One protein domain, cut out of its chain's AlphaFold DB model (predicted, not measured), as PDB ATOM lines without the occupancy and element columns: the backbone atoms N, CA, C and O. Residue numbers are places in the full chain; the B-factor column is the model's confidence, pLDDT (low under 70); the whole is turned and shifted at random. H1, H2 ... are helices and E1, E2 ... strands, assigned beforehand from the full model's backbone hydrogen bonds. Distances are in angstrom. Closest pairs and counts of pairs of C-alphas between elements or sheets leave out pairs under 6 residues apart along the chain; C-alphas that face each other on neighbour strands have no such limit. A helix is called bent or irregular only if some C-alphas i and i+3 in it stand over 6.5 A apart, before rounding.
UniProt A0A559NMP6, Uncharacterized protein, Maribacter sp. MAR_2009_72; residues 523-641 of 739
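AT A GLANCE: This is residues 523 to 641 of the 739 residues of an uncharacterized protein of Maribacter sp. MAR_2009_72 (UniProt A0A559NMP6). A strongly twisted sheet of five strands curls partway toward a small two-stranded ribbon, E2 and E5, while the short helix H1 lies off the sheet's other side. A long link, residues 534 to 551, loops between E1 and the ribbon. The printed part has 119 residues, in order E1 E2 E3 E4 E5 E6 H1 E7; the mixed sheet runs E1 E7 E6 E3 E4, and the class is mostly strand, with under half of the residues in named elements. It is compact, with a radius of gyration of the C-alphas of 14.3 A and spans of 37 by 35 by 22 A.

IN THESE COORDINATES: In the sheet, E1 is residues 530 to 533, from C-alpha 530 at (193.383, 151.865, 149.946). E7 is 634 to 640, 19.6 A long, E6 604 to 611, 23.1 A, E3 569 to 577, 25.2 A, and E4 582 to 590, 23.4 A. E2 is 552 to 558, 19.9 A, and E5 594 to 596. H1 is 622 to 631; C-alpha 640 ends E7 at (192.464, 159.799, 142.599).

HOW THE PARTS SIT: E6 and E3 are antiparallel, with N 574 and O 609 2.8 A apart. E3 and E4 form a hairpin, with N 573 and O 586 2.9 A apart; E4 bends by 61 degrees at residue 587. E7 is antiparallel to E6, N 606 to O 637 2.9 A, and parallel to E1, N 638 to O 530 2.9 A. E2 and E5 are antiparallel, N 596 to O 552 2.8 A. E4 and E5 meet only through their link. E1 and E2 are only just apart, at 8.3 A. H1 is only just not on the sheet, with 4 pairs of C-alphas within 10 A. H1 is irregular, C-alphas 623 and 626 being 7.3 A apart, and 4 of its 6 O i to N i+4 pairs are within hydrogen-bond range.

THE WHOLE: The C-alphas farthest apart, those of Asn 559 and Glu 641, are 40.2 A apart. The printed part has no cut, and the link E1 to E2 is long. Residues 578 to 580 have pLDDT under 70.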
ATOM      1  N   ILE A 523     183.941 143.067 162.170       93.94
ATOM      2  CA  ILE A 523     184.009 143.115 160.703       93.94
ATOM      3  C   ILE A 523     185.022 144.183 160.313       93.94
ATOM      4  O   ILE A 523     184.820 145.343 160.664       93.94
ATOM      5  N   LEU A 524     186.101 143.791 159.633       93.19
ATOM      6  CA  LEU A 524     187.240 144.665 159.354       93.19
ATOM      7  C   LEU A 524     188.071 144.268 158.122       93.19
ATOM      8  O   LEU A 524     187.699 143.334 157.420       93.19
ATOM      9  N   SER A 525     189.161 144.981 157.805       93.81
ATOM     10  CA  SER A 525     190.018 144.681 156.641       93.81
ATOM     11  C   SER A 525     191.488 145.056 156.856       93.81
ATOM     12  O   SER A 525     191.796 146.033 157.531       93.81
ATOM     13  N   ASP A 526     192.398 144.304 156.223       92.50
ATOM     14  CA  ASP A 526     193.829 144.651 156.138       92.50
ATOM     15  C   ASP A 526     194.098 145.777 155.114       92.50
ATOM     16  O   ASP A 526     195.195 146.338 155.062       92.50
ATOM     17  N   GLN A 527     193.117 146.099 154.261       93.19
ATOM     18  CA  GLN A 527     193.250 147.075 153.174       93.19
ATOM     19  C   GLN A 527     192.630 148.447 153.501       93.19
ATOM     20  O   GLN A 527     192.284 149.201 152.592       93.19
ATOM     21  N   GLN A 528     192.492 148.805 154.781       91.81
ATOM     22  CA  GLN A 528     192.108 150.166 155.160       91.81
ATOM     23  C   GLN A 528     193.107 151.201 154.606       91.81
ATOM     24  O   GLN A 528     194.320 150.974 154.553       91.81
ATOM     25  N   GLY A 529     192.596 152.345 154.150       91.62
ATOM     26  CA  GLY A 529     193.404 153.368 153.492       91.62
ATOM     27  C   GLY A 529     193.902 152.933 152.112       91.62
ATOM     28  O   GLY A 529     195.077 153.117 151.805       91.62
ATOM     29  N   SER A 530     193.053 152.272 151.321       93.12
ATOM     30  CA  SER A 530     193.383 151.865 149.946       93.12
ATOM     31  C   SER A 530     193.144 152.986 148.933       93.12
ATOM     32  O   SER A 530     192.279 153.833 149.155       93.12
ATOM     33  N   TYR A 531     193.829 152.916 147.794       94.19
ATOM     34  CA  TYR A 531     193.758 153.881 146.702       94.19
ATOM     35  C   TYR A 531     193.330 153.219 145.384       94.19
ATOM     36  O   TYR A 531     193.715 152.079 145.087       94.19
ATOM     37  N   ALA A 532     192.577 153.967 144.583       95.25
ATOM     38  CA  ALA A 532     192.168 153.653 143.216       95.25
ATOM     39  C   ALA A 532     192.342 154.880 142.310       95.25
ATOM     40  O   ALA A 532     192.327 156.013 142.786       95.25
ATOM     41  N   GLU A 533     192.448 154.664 141.002       95.31
ATOM     42  CA  GLU A 533     192.312 155.722 139.997       95.31
ATOM     43  C   GLU A 533     190.841 155.830 139.562       95.31
ATOM     44  O   GLU A 533     190.136 154.822 139.440       95.31
ATOM     45  N   GLN A 534     190.357 157.046 139.312       95.81
ATOM     46  CA  GLN A 534     188.989 157.253 138.845       95.81
ATOM     47  C   GLN A 534     188.759 156.531 137.511       95.81
ATOM     48  O   GLN A 534     189.571 156.608 136.587       95.81
ATOM     49  N   ASN A 535     187.618 155.855 137.393       94.44
ATOM     50  CA  ASN A 535     187.213 155.057 136.235       94.44
ATOM     51  C   ASN A 535     188.116 153.844 135.927       94.44
ATOM     52  O   ASN A 535     187.973 153.258 134.851       94.44
ATOM     53  N   GLN A 536     189.017 153.439 136.836       94.25
ATOM     54  CA  GLN A 536     189.798 152.211 136.650       94.25
ATOM     55  C   GLN A 536     188.892 150.973 136.584       94.25
ATOM     56  O   GLN A 536     187.809 150.933 137.181       94.25
ATOM     57  N   SER A 537     189.344 149.922 135.901       90.31
ATOM     58  CA  SER A 537     188.616 148.653 135.892       90.31
ATOM     59  C   SER A 537     188.652 148.001 137.275       90.31
ATOM     60  O   SER A 537     189.699 147.933 137.917       90.31
ATOM     61  N   SER A 538     187.533 147.423 137.723       81.94
ATOM     62  CA  SER A 538     187.475 146.687 138.997       81.94
ATOM     63  C   SER A 538     188.450 145.504 139.057       81.94
ATOM     64  O   SER A 538     188.825 145.068 140.141       81.94
ATOM     65  N   ASN A 539     188.872 144.987 137.898       87.69
ATOM     66  CA  ASN A 539     189.822 143.878 137.801       87.69
ATOM     67  C   ASN A 539     191.282 144.301 138.037       87.69
ATOM     68  O   ASN A 539     192.122 143.431 138.239       87.69
ATOM     69  N   GLU A 540     191.599 145.602 138.008       90.75
ATOM     70  CA  GLU A 540     192.955 146.108 138.283       90.75
ATOM     71  C   GLU A 540     193.326 146.013 139.770       90.75
ATOM     72  O   GLU A 540     194.507 145.986 140.114       90.75
ATOM     73  N   GLY A 541     192.324 145.941 140.651       93.06
ATOM     74  CA  GLY A 541     192.517 145.950 142.094       93.06
ATOM     75  C   GLY A 541     192.912 147.322 142.648       93.06
ATOM     76  O   GLY A 541     192.938 148.338 141.955       93.06
ATOM     77  N   TYR A 542     193.208 147.342 143.939       94.94
ATOM     78  CA  TYR A 542     193.438 148.536 144.736       94.94
ATOM     79  C   TYR A 542     194.865 148.548 145.277       94.94
ATOM     80  O   TYR A 542     195.432 147.505 145.617       94.94
ATOM     81  N   MET A 543     195.449 149.737 145.368       93.94
ATOM     82  CA  MET A 543     196.760 149.937 145.974       93.94
ATOM     83  C   MET A 543     196.586 150.126 147.485       93.94
ATOM     84  O   MET A 543     195.908 151.057 147.907       93.94
ATOM     85  N   SER A 544     197.177 149.260 148.313       91.50
ATOM     86  CA  SER A 544     197.100 149.386 149.783       91.50
ATOM     87  C   SER A 544     198.482 149.474 150.425       91.50
ATOM     88  O   SER A 544     198.807 150.495 151.024       91.50
ATOM     89  N   ASP A 545     199.305 148.436 150.255       90.62
ATOM     90  CA  ASP A 545     200.643 148.295 150.855       90.62
ATOM     91  C   ASP A 545     201.717 148.061 149.773       90.62
ATOM     92  O   ASP A 545     202.649 147.268 149.911       90.62
ATOM     93  N   GLY A 546     201.567 148.763 148.648       89.81
ATOM     94  CA  GLY A 546     202.420 148.616 147.472       89.81
ATOM     95  C   GLY A 546     201.937 147.548 146.494       89.81
ATOM     96  O   GLY A 546     200.818 147.045 146.591       89.81
ATOM     97  N   LEU A 547     202.783 147.258 145.503       91.12
ATOM     98  CA  LEU A 547     202.485 146.291 144.451       91.12
ATOM     99  C   LEU A 547     202.615 144.834 144.943       91.12
ATOM    100  O   LEU A 547     203.462 144.549 145.790       91.12
ATOM    101  N   PRO A 548     201.848 143.894 144.352       92.94
ATOM    102  CA  PRO A 548     200.823 144.120 143.329       92.94
ATOM    103  C   PRO A 548     199.539 144.734 143.907       92.94
ATOM    104  O   PRO A 548     199.188 144.494 145.061       92.94
ATOM    105  N   LYS A 549     198.801 145.481 143.072       93.69
ATOM    106  CA  LYS A 549     197.424 145.882 143.397       93.69
ATOM    107  C   LYS A 549     196.572 144.628 143.632       93.69
ATOM    108  O   LYS A 549     196.756 143.611 142.961       93.69
ATOM    109  N   GLY A 550     195.642 144.696 144.581       92.19
ATOM    110  CA  GLY A 550     194.836 143.545 144.992       92.19
ATOM    111  C   GLY A 550     193.410 143.918 145.392       92.19
ATOM    112  O   GLY A 550     193.099 145.095 145.561       92.19
ATOM    113  N   PRO A 551     192.505 142.940 145.521       92.44
ATOM    114  CA  PRO A 551     191.146 143.204 145.987       92.44
ATOM    115  C   PRO A 551     191.133 143.639 147.461       92.44
ATOM    116  O   PRO A 551     192.055 143.339 148.222       92.44
ATOM    117  N   ILE A 552     190.049 144.298 147.880       93.94
ATOM    118  CA  ILE A 552     189.745 144.483 149.302       93.94
ATOM    119  C   ILE A 552     189.086 143.204 149.803       93.94
ATOM    120  O   ILE A 552     188.099 142.753 149.218       93.94
ATOM    121  N   PHE A 553     189.596 142.634 150.890       94.88
ATOM    122  CA  PHE A 553     188.950 141.521 151.575       94.88
ATOM    123  C   PHE A 553     188.384 141.983 152.908       94.88
ATOM    124  O   PHE A 553     189.078 142.595 153.724       94.88
ATOM    125  N   ILE A 554     187.120 141.651 153.139       95.75
ATOM    126  CA  ILE A 554     186.464 141.859 154.422       95.75
ATOM    127  C   ILE A 554     186.665 140.608 155.263       95.75
ATOM    128  O   ILE A 554     186.349 139.491 154.847       95.75
ATOM    129  N   ARG A 555     187.204 140.809 156.455       95.25
ATOM    130  CA  ARG A 555     187.368 139.802 157.489       95.25
ATOM    131  C   ARG A 555     186.218 139.935 158.471       95.25
ATOM    132  O   ARG A 555     185.916 141.042 158.912       95.25
ATOM    133  N   ALA A 556     185.544 138.836 158.773       95.94
ATOM    134  CA  ALA A 556     184.302 138.876 159.534       95.94
ATOM    135  C   ALA A 556     184.234 137.723 160.527       95.94
ATOM    136  O   ALA A 556     184.260 136.549 160.154       95.94
ATOM    137  N   PHE A 557     184.098 138.070 161.801       94.94
ATOM    138  CA  PHE A 557     184.114 137.126 162.906       94.94
ATOM    139  C   PHE A 557     182.852 137.276 163.743       94.94
ATOM    140  O   PHE A 557     182.401 138.392 163.997       94.94
ATOM    141  N   LYS A 558     182.316 136.149 164.213       94.31
ATOM    142  CA  LYS A 558     181.263 136.081 165.224       94.31
ATOM    143  C   LYS A 558     181.815 135.418 166.483       94.31
ATOM    144  O   LYS A 558     182.275 134.280 166.414       94.31
ATOM    145  N   ASN A 559     181.802 136.113 167.620       92.19
ATOM    146  CA  ASN A 559     182.411 135.673 168.886       92.19
ATOM    147  C   ASN A 559     183.884 135.225 168.726       92.19
ATOM    148  O   ASN A 559     184.336 134.284 169.382       92.19
ATOM    149  N   GLY A 560     184.627 135.874 167.822       90.25
ATOM    150  CA  GLY A 560     186.021 135.543 167.497       90.25
ATOM    151  C   GLY A 560     186.213 134.360 166.536       90.25
ATOM    152  O   GLY A 560     187.352 133.976 166.286       90.25
ATOM    153  N   ILE A 561     185.138 133.783 165.985       91.88
ATOM    154  CA  ILE A 561     185.189 132.693 164.996       91.88
ATOM    155  C   ILE A 561     184.884 133.249 163.595       91.88
ATOM    156  O   ILE A 561     183.884 133.954 163.455       91.88
ATOM    157  N   PRO A 562     185.672 132.916 162.553       94.62
ATOM    158  CA  PRO A 562     185.378 133.315 161.175       94.62
ATOM    159  C   PRO A 562     183.965 132.911 160.731       94.62
ATOM    160  O   PRO A 562     183.558 131.756 160.887       94.62
ATOM    161  N   ILE A 563     183.222 133.852 160.152       96.69
ATOM    162  CA  ILE A 563     181.906 133.581 159.561       96.69
ATOM    163  C   ILE A 563     182.114 132.842 158.241       96.69
ATOM    164  O   ILE A 563     182.839 133.307 157.364       96.69
ATOM    165  N   LYS A 564     181.474 131.685 158.087       97.25
ATOM    166  CA  LYS A 564     181.662 130.818 156.922       97.25
ATOM    167  C   LYS A 564     180.862 131.309 155.720       97.25
ATOM    168  O   LYS A 564     179.742 131.787 155.866       97.25
ATOM    169  N   LYS A 565     181.403 131.116 154.517       96.69
ATOM    170  CA  LYS A 565     180.721 131.476 153.265       96.69
ATOM    171  C   LYS A 565     179.443 130.665 153.038       96.69
ATOM    172  O   LYS A 565     178.511 131.163 152.415       96.69
ATOM    173  N   GLU A 566     179.399 129.428 153.527       96.75
ATOM    174  CA  GLU A 566     178.238 128.539 153.403       96.75
ATOM    175  C   GLU A 566     177.072 128.957 154.316       96.75
ATOM    176  O   GLU A 566     175.942 128.539 154.077       96.75
ATOM    177  N   ASP A 567     177.344 129.782 155.334       96.06
ATOM    178  CA  ASP A 567     176.362 130.317 156.285       96.06
ATOM    179  C   ASP A 567     176.648 131.806 156.576       96.06
ATOM    180  O   ASP A 567     177.129 132.167 157.658       96.06
ATOM    181  N   PRO A 568     176.448 132.688 155.576       96.56
ATOM    182  CA  PRO A 568     176.792 134.094 155.700       96.56
ATOM    183  C   PRO A 568     175.771 134.840 156.561       96.56
ATOM    184  O   PRO A 568     174.565 134.584 156.525       96.56
ATOM    185  N   CYS A 569     176.241 135.862 157.271       95.25
ATOM    186  CA  CYS A 569     175.366 136.774 157.995       95.25
ATOM    187  C   CYS A 569     174.749 137.791 157.028       95.25
ATOM    188  O   CYS A 569     175.473 138.456 156.291       95.25
ATOM    189  N   GLN A 570     173.427 137.968 157.040       95.94
ATOM    190  CA  GLN A 570     172.808 139.088 156.324       95.94
ATOM    191  C   GLN A 570     173.037 140.380 157.108       95.94
ATOM    192  O   GLN A 570     172.852 140.407 158.324       95.94
ATOM    193  N   GLY A 571     173.447 141.433 156.415       95.69
ATOM    194  CA  GLY A 571     173.776 142.713 157.024       95.69
ATOM    195  C   GLY A 571     173.723 143.849 156.016       95.69
ATOM    196  O   GLY A 571     173.031 143.767 154.997       95.69
ATOM    197  N   TRP A 572     174.464 144.912 156.302       95.75
ATOM    198  CA  TRP A 572     174.496 146.120 155.493       95.75
ATOM    199  C   TRP A 572     175.909 146.666 155.332       95.75
ATOM    200  O   TRP A 572     176.717 146.616 156.260       95.75
ATOM    201  N   VAL A 573     176.167 147.242 154.162       95.00
ATOM    202  CA  VAL A 573     177.260 148.188 153.942       95.00
ATOM    203  C   VAL A 573     176.682 149.599 153.966       95.00
ATOM    204  O   VAL A 573     175.622 149.855 153.389       95.00
ATOM    205  N   GLN A 574     177.353 150.496 154.678       93.00
ATOM    206  CA  GLN A 574     177.006 151.903 154.809       93.00
ATOM    207  C   GLN A 574     178.097 152.731 154.147       93.00
ATOM    208  O   GLN A 574     179.252 152.640 154.557       93.00
ATOM    209  N   THR A 575     177.732 153.536 153.156       91.38
ATOM    210  CA  THR A 575     178.644 154.513 152.557       91.38
ATOM    211  C   THR A 575     178.425 155.847 153.247       91.38
ATOM    212  O   THR A 575     177.285 156.309 153.326       91.38
ATOM    213  N   ILE A 576     179.503 156.446 153.737       84.25
ATOM    214  CA  ILE A 576     179.513 157.731 154.436       84.25
ATOM    215  C   ILE A 576     180.346 158.690 153.585       84.25
ATOM    216  O   ILE A 576     181.528 158.435 153.337       84.25
ATOM    217  N   ASN A 577     179.716 159.771 153.127       77.00
ATOM    218  CA  ASN A 577     180.387 160.879 152.460       77.00
ATOM    219  C   ASN A 577     180.500 162.035 153.458       77.00
ATOM    220  O   ASN A 577     179.494 162.637 153.830       77.00
ATOM    221  N   LEU A 578     181.728 162.307 153.901       69.62
ATOM    222  CA  LEU A 578     182.013 163.351 154.886       69.62
ATOM    223  C   LEU A 578     181.789 164.752 154.324       69.62
ATOM    224  O   LEU A 578     181.286 165.610 155.036       69.62
ATOM    225  N   ALA A 579     182.128 164.970 153.051       65.50
ATOM    226  CA  ALA A 579     182.020 166.282 152.422       65.50
ATOM    227  C   ALA A 579     180.559 166.715 152.229       65.50
ATOM    228  O   ALA A 579     180.244 167.894 152.341       65.50
ATOM    229  N   GLU A 580     179.668 165.764 151.944       66.50
ATOM    230  CA  GLU A 580     178.236 166.023 151.738       66.50
ATOM    231  C   GLU A 580     177.394 165.841 153.010       66.50
ATOM    232  O   GLU A 580     176.174 166.001 152.950       66.50
ATOM    233  N   GLU A 581     178.003 165.412 154.123       71.88
ATOM    234  CA  GLU A 581     177.294 164.913 155.310       71.88
ATOM    235  C   GLU A 581     176.138 163.970 154.919       71.88
ATOM    236  O   GLU A 581     174.999 164.054 155.399       71.88
ATOM    237  N   SER A 582     176.426 163.044 154.001       75.56
ATOM    238  CA  SER A 582     175.439 162.128 153.433       75.56
ATOM    239  C   SER A 582     175.784 160.669 153.735       75.56
ATOM    240  O   SER A 582     176.947 160.280 153.884       75.56
ATOM    241  N   LYS A 583     174.746 159.838 153.890       85.31
ATOM    242  CA  LYS A 583     174.909 158.399 154.105       85.31
ATOM    243  C   LYS A 583     173.920 157.580 153.294       85.31
ATOM    244  O   LYS A 583     172.750 157.939 153.167       85.31
ATOM    245  N   SER A 584     174.381 156.441 152.797       89.38
ATOM    246  CA  SER A 584     173.547 155.444 152.124       89.38
ATOM    247  C   SER A 584     173.804 154.053 152.691       89.38
ATOM    248  O   SER A 584     174.839 153.803 153.305       89.38
ATOM    249  N   GLN A 585     172.839 153.151 152.526       92.25
ATOM    250  CA  GLN A 585     172.889 151.805 153.084       92.25
ATOM    251  C   GLN A 585     172.391 150.796 152.053       92.25
ATOM    252  O   GLN A 585     171.331 150.988 151.457       92.25
ATOM    253  N   MET A 586     173.125 149.699 151.878       94.38
ATOM    254  CA  MET A 586     172.753 148.607 150.978       94.38
ATOM    255  C   MET A 586     172.878 147.254 151.686       94.38
ATOM    256  O   MET A 586     173.808 147.070 152.474       94.38
ATOM    257  N   PRO A 587     171.956 146.301 151.445       95.56
ATOM    258  CA  PRO A 587     172.060 144.960 152.009       95.56
ATOM    259  C   PRO A 587     173.263 144.207 151.427       95.56
ATOM    260  O   PRO A 587     173.573 144.339 150.243       95.56
ATOM    261  N   ILE A 588     173.920 143.389 152.250       95.75
ATOM    262  CA  ILE A 588     175.069 142.568 151.852       95.75
ATOM    263  C   ILE A 588     175.112 141.258 152.653       95.75
ATOM    264  O   ILE A 588     174.685 141.204 153.805       95.75
ATOM    265  N   SER A 589     175.628 140.190 152.038       96.31
ATOM    266  CA  SER A 589     175.929 138.926 152.721       96.31
ATOM    267  C   SER A 589     177.374 138.941 153.213       96.31
ATOM    268  O   SER A 589     178.291 138.990 152.400       96.31
ATOM    269  N   ILE A 590     177.565 138.899 154.529       96.88
ATOM    270  CA  ILE A 590     178.851 139.059 155.211       96.88
ATOM    271  C   ILE A 590     179.414 137.690 155.598       96.88
ATOM    272  O   ILE A 590     178.764 136.922 156.311       96.88
ATOM    273  N   TYR A 591     180.639 137.402 155.159       97.50
ATOM    274  CA  TYR A 591     181.424 136.228 155.549       97.50
ATOM    275  C   TYR A 591     182.925 136.554 155.529       97.50
ATOM    276  O   TYR A 591     183.341 137.535 154.908       97.50
ATOM    277  N   ASP A 592     183.739 135.754 156.220       97.00
ATOM    278  CA  ASP A 592     185.186 135.968 156.298       97.00
ATOM    279  C   ASP A 592     185.856 135.757 154.934       97.00
ATOM    280  O   ASP A 592     185.623 134.754 154.256       97.00
ATOM    281  N   GLY A 593     186.692 136.710 154.524       95.38
ATOM    282  CA  GLY A 593     187.375 136.688 153.232       95.38
ATOM    283  C   GLY A 593     186.482 137.071 152.049       95.38
ATOM    284  O   GLY A 593     186.834 136.771 150.905       95.38
ATOM    285  N   MET A 594     185.326 137.710 152.275       95.19
ATOM    286  CA  MET A 594     184.511 138.196 151.160       95.19
ATOM    287  C   MET A 594     185.230 139.335 150.419       95.19
ATOM    288  O   MET A 594     185.742 140.252 151.065       95.19
ATOM    289  N   PRO A 595     185.289 139.309 149.075       94.19
ATOM    290  CA  PRO A 595     185.818 140.432 148.320       94.19
ATOM    291  C   PRO A 595     184.846 141.613 148.395       94.19
ATOM    292  O   PRO A 595     183.627 141.433 148.362       94.19
ATOM    293  N   PHE A 596     185.389 142.822 148.452       93.38
ATOM    294  CA  PHE A 596     184.635 144.065 148.395       93.38
ATOM    295  C   PHE A 596     185.185 144.963 147.288       93.38
ATOM    296  O   PHE A 596     186.396 145.101 147.113       93.38
ATOM    297  N   SER A 597     184.273 145.576 146.540       92.12
ATOM    298  CA  SER A 597     184.590 146.565 145.518       92.12
ATOM    299  C   SER A 597     183.750 147.803 145.771       92.12
ATOM    300  O   SER A 597     182.539 147.699 145.971       92.12
ATOM    301  N   TYR A 598     184.398 148.963 145.752       91.25
ATOM    302  CA  TYR A 598     183.741 150.256 145.879       91.25
ATOM    303  C   TYR A 598     183.693 150.991 144.530       91.25
ATOM    304  O   TYR A 598     184.564 150.753 143.685       91.25
ATOM    305  N   PRO A 599     182.682 151.855 144.307       91.25
ATOM    306  CA  PRO A 599     182.617 152.711 143.127       91.25
ATOM    307  C   PRO A 599     183.840 153.625 143.013       91.25
ATOM    308  O   PRO A 599     184.318 154.163 144.007       91.25
ATOM    309  N   VAL A 600     184.325 153.794 141.784       94.19
ATOM    310  CA  VAL A 600     185.481 154.642 141.439       94.19
ATOM    311  C   VAL A 600     185.125 155.664 140.354       94.19
ATOM    312  O   VAL A 600     186.000 156.201 139.687       94.19
ATOM    313  N   ASP A 601     183.835 155.912 140.122       93.25
ATOM    314  CA  ASP A 601     183.338 156.844 139.102       93.25
ATOM    315  C   ASP A 601     183.527 158.317 139.493       93.25
ATOM    316  O   ASP A 601     183.560 159.188 138.622       93.25
ATOM    317  N   LYS A 602     183.713 158.600 140.787       90.50
ATOM    318  CA  LYS A 602     183.992 159.937 141.322       90.50
ATOM    319  C   LYS A 602     185.304 159.950 142.109       90.50
ATOM    320  O   LYS A 602     185.563 158.983 142.827       90.50
ATOM    321  N   PRO A 603     186.113 161.022 142.002       91.12
ATOM    322  CA  PRO A 603     187.248 161.214 142.890       91.12
ATOM    323  C   PRO A 603     186.761 161.522 144.305       91.12
ATOM    324  O   PRO A 603     185.610 161.919 144.502       91.12
ATOM    325  N   GLY A 604     187.650 161.367 145.277       87.94
ATOM    326  CA  GLY A 604     187.353 161.732 146.655       87.94
ATOM    327  C   GLY A 604     187.764 160.677 147.665       87.94
ATOM    328  O   GLY A 604     188.263 159.598 147.332       87.94
ATOM    329  N   CYS A 605     187.578 161.029 148.930       87.25
ATOM    330  CA  CYS A 605     187.688 160.107 150.045       87.25
ATOM    331  C   CYS A 605     186.295 159.566 150.408       87.25
ATOM    332  O   CYS A 605     185.327 160.320 150.478       87.25
ATOM    333  N   CYS A 606     186.174 158.257 150.623       87.44
ATOM    334  CA  CYS A 606     184.920 157.606 151.006       87.44
ATOM    335  C   CYS A 606     185.147 156.617 152.146       87.44
ATOM    336  O   CYS A 606     186.118 155.854 152.130       87.44
ATOM    337  N   MET A 607     184.206 156.584 153.092       90.19
ATOM    338  CA  MET A 607     184.196 155.642 154.208       90.19
ATOM    339  C   MET A 607     183.099 154.589 154.035       90.19
ATOM    340  O   MET A 607     181.946 154.917 153.748       90.19
ATOM    341  N   TYR A 608     183.447 153.325 154.275       92.44
ATOM    342  CA  TYR A 608     182.527 152.189 154.221       92.44
ATOM    343  C   TYR A 608     182.455 151.475 155.571       92.44
ATOM    344  O   TYR A 608     183.437 150.880 156.013       92.44
ATOM    345  N   GLY A 609     181.293 151.510 156.223       92.31
ATOM    346  CA  GLY A 609     181.020 150.785 157.468       92.31
ATOM    347  C   GLY A 609     180.212 149.512 157.219       92.31
ATOM    348  O   GLY A 609     179.236 149.538 156.470       92.31
ATOM    349  N   PHE A 610     180.563 148.408 157.875       93.94
ATOM    350  CA  PHE A 610     179.855 147.127 157.740       93.94
ATOM    351  C   PHE A 610     179.119 146.779 159.032       93.94
ATOM    352  O   PHE A 610     179.684 146.866 160.120       93.94
ATOM    353  N   ALA A 611     177.862 146.365 158.908       94.06
ATOM    354  CA  ALA A 611     176.996 146.074 160.042       94.06
ATOM    355  C   ALA A 611     176.258 144.748 159.837       94.06
ATOM    356  O   ALA A 611     175.487 144.601 158.892       94.06
ATOM    357  N   ALA A 612     176.450 143.795 160.745       94.94
ATOM    358  CA  ALA A 612     175.671 142.556 160.817       94.94
ATOM    359  C   ALA A 612     174.382 142.723 161.640       94.94
ATOM    360  O   ALA A 612     173.453 141.928 161.526       94.94
ATOM    361  N   THR A 613     174.314 143.756 162.482       92.19
ATOM    362  CA  THR A 613     173.172 144.037 163.359       92.19
ATOM    363  C   THR A 613     172.808 145.519 163.327       92.19
ATOM    364  O   THR A 613     173.616 146.371 162.963       92.19
ATOM    365  N   THR A 614     171.591 145.858 163.756       89.00
ATOM    366  CA  THR A 614     171.132 147.257 163.798       89.00
ATOM    367  C   THR A 614     171.922 148.123 164.778       89.00
ATOM    368  O   THR A 614     171.988 149.332 164.589       89.00
ATOM    369  N   SER A 615     172.540 147.537 165.809       85.69
ATOM    370  CA  SER A 615     173.399 148.261 166.758       85.69
ATOM    371  C   SER A 615     174.758 148.656 166.177       85.69
ATOM    372  O   SER A 615     175.435 149.491 166.765       85.69
ATOM    373  N   GLN A 616     175.157 148.072 165.043       89.19
ATOM    374  CA  GLN A 616     176.395 148.412 164.334       89.19
ATOM    375  C   GLN A 616     176.194 149.481 163.252       89.19
ATOM    376  O   GLN A 616     177.157 149.917 162.622       89.19
ATOM    377  N   LEU A 617     174.950 149.907 163.017       88.50
ATOM    378  CA  LEU A 617     174.661 150.975 162.069       88.50
ATOM    379  C   LEU A 617     175.151 152.323 162.610       88.50
ATOM    380  O   LEU A 617     175.038 152.607 163.804       88.50
ATOM    381  N   MET A 618     175.651 153.174 161.712       84.44
ATOM    382  CA  MET A 618     175.938 154.565 162.028       84.44
ATOM    383  C   MET A 618     174.628 155.227 162.484       84.44
ATOM    384  O   MET A 618     173.620 155.142 161.764       84.44
ATOM    385  N   PRO A 619     174.616 155.915 163.640       80.25
ATOM    386  CA  PRO A 619     173.436 156.626 164.108       80.25
ATOM    387  C   PRO A 619     172.847 157.557 163.036       80.25
ATOM    388  O   PRO A 619     173.552 158.083 162.180       80.25
ATOM    389  N   GLY A 620     171.523 157.746 163.054       73.12
ATOM    390  CA  GLY A 620     170.815 158.678 162.157       73.12
ATOM    391  C   GLY A 620     171.259 160.138 162.275       73.12
ATOM    392  O   GLY A 620     171.055 160.908 161.349       73.12
ATOM    393  N   ASP A 621     171.847 160.482 163.414       79.81
ATOM    394  CA  ASP A 621     172.215 161.825 163.831       79.81
ATOM    395  C   ASP A 621     173.719 162.043 163.634       79.81
ATOM    396  O   ASP A 621     174.529 161.360 164.270       79.81
ATOM    397  N   TRP A 622     174.087 162.986 162.762       75.94
ATOM    398  CA  TRP A 622     175.480 163.359 162.497       75.94
ATOM    399  C   TRP A 622     176.204 163.872 163.739       75.94
ATOM    400  O   TRP A 622     177.409 163.661 163.865       75.94
ATOM    401  N   SER A 623     175.485 164.403 164.735       72.75
ATOM    402  CA  SER A 623     176.090 164.797 166.012       72.75
ATOM    403  C   SER A 623     176.662 163.606 166.798       72.75
ATOM    404  O   SER A 623     177.338 163.799 167.807       72.75
ATOM    405  N   LYS A 624     176.354 162.367 166.393       79.12
ATOM    406  CA  LYS A 624     176.880 161.125 166.982       79.12
ATOM    407  C   LYS A 624     177.946 160.468 166.111       79.12
ATOM    408  O   LYS A 624     178.327 159.325 166.379       79.12
ATOM    409  N   PHE A 625     178.416 161.158 165.076       80.00
ATOM    410  CA  PHE A 625     179.455 160.639 164.202       80.00
ATOM    411  C   PHE A 625     180.762 160.385 164.962       80.00
ATOM    412  O   PHE A 625     181.347 159.324 164.792       80.00
ATOM    413  N   GLU A 626     181.143 161.258 165.898       79.62
ATOM    414  CA  GLU A 626     182.312 161.056 166.773       79.62
ATOM    415  C   GLU A 626     182.238 159.730 167.552       79.62
ATOM    416  O   GLU A 626     183.199 158.968 167.575       79.62
ATOM    417  N   TYR A 627     181.072 159.383 168.117       84.00
ATOM    418  CA  TYR A 627     180.887 158.083 168.776       84.00
ATOM    419  C   TYR A 627     181.115 156.923 167.802       84.00
ATOM    420  O   TYR A 627     181.754 155.930 168.160       84.00
ATOM    421  N   PHE A 628     180.589 157.036 166.578       85.19
ATOM    422  CA  PHE A 628     180.775 156.026 165.540       85.19
ATOM    423  C   PHE A 628     182.242 155.922 165.106       85.19
ATOM    424  O   PHE A 628     182.731 154.809 164.956       85.19
ATOM    425  N   LEU A 629     182.966 157.036 164.984       81.69
ATOM    426  CA  LEU A 629     184.405 157.027 164.723       81.69
ATOM    427  C   LEU A 629     185.190 156.331 165.844       81.69
ATOM    428  O   LEU A 629     186.158 155.624 165.567       81.69
ATOM    429  N   SER A 630     184.747 156.481 167.096       83.00
ATOM    430  CA  SER A 630     185.417 155.878 168.253       83.00
ATOM    431  C   SER A 630     185.060 154.431 168.552       83.00
ATOM    432  O   SER A 630     185.866 153.725 169.156       83.00
ATOM    433  N   ASN A 631     183.872 153.968 168.161       82.62
ATOM    434  CA  ASN A 631     183.361 152.640 168.531       82.62
ATOM    435  C   ASN A 631     182.941 151.770 167.334       82.62
ATOM    436  O   ASN A 631     182.615 150.589 167.505       82.62
ATOM    437  N   GLY A 632     182.913 152.332 166.130       81.75
ATOM    438  CA  GLY A 632     182.626 151.650 164.876       81.75
ATOM    439  C   GLY A 632     183.896 151.215 164.152       81.75
ATOM    440  O   GLY A 632     184.989 151.693 164.438       81.75
ATOM    441  N   TYR A 633     183.731 150.301 163.198       83.75
ATOM    442  CA  TYR A 633     184.778 149.954 162.246       83.75
ATOM    443  C   TYR A 633     184.361 150.399 160.846       83.75
ATOM    444  O   TYR A 633     183.199 150.240 160.454       83.75
ATOM    445  N   PHE A 634     185.311 150.934 160.088       87.75
ATOM    446  CA  PHE A 634     185.106 151.395 158.725       87.75
ATOM    447  C   PHE A 634     186.381 151.239 157.902       87.75
ATOM    448  O   PHE A 634     187.487 151.180 158.426       87.75
ATOM    449  N   ILE A 635     186.208 151.194 156.587       90.38
ATOM    450  CA  ILE A 635     187.297 151.201 155.620       90.38
ATOM    451  C   ILE A 635     187.255 152.542 154.906       90.38
ATOM    452  O   ILE A 635     186.284 152.844 154.211       90.38
ATOM    453  N   THR A 636     188.311 153.331 155.069       90.88
ATOM    454  CA  THR A 636     188.507 154.565 154.307       90.88
ATOM    455  C   THR A 636     189.256 154.258 153.018       90.88
ATOM    456  O   THR A 636     190.217 153.483 153.007       90.88
ATOM    457  N   THR A 637     188.797 154.845 151.920       90.81
ATOM    458  CA  THR A 637     189.300 154.601 150.565       90.81
ATOM    459  C   THR A 637     189.443 155.916 149.818       90.81
ATOM    460  O   THR A 637     188.684 156.853 150.074       90.81
ATOM    461  N   ARG A 638     190.404 155.980 148.898       92.00
ATOM    462  CA  ARG A 638     190.731 157.181 148.136       92.00
ATOM    463  C   ARG A 638     190.671 156.910 146.640       92.00
ATOM    464  O   ARG A 638     191.347 156.009 146.151       92.00
ATOM    465  N   VAL A 639     189.900 157.710 145.912       93.56
ATOM    466  CA  VAL A 639     189.856 157.686 144.445       93.56
ATOM    467  C   VAL A 639     190.558 158.935 143.920       93.56
ATOM    468  O   VAL A 639     190.114 160.054 144.178       93.56
ATOM    469  N   LEU A 640     191.667 158.737 143.211       94.06
ATOM    470  CA  LEU A 640     192.464 159.799 142.599       94.06
ATOM    471  C   LEU A 640     191.815 160.255 141.286       94.06
ATOM    472  O   LEU A 640     191.383 159.426 140.487       94.06
ATOM    473  N   GLU A 641     191.735 161.568 141.078       94.12
ATOM    474  CA  GLU A 641     190.998 162.176 139.966       94.12
ATOM    475  C   GLU A 641     191.556 161.826 138.579       94.12
ATOM    476  O   GLU A 641     192.767 161.818 138.343       94.12
TER     477      GLU A 641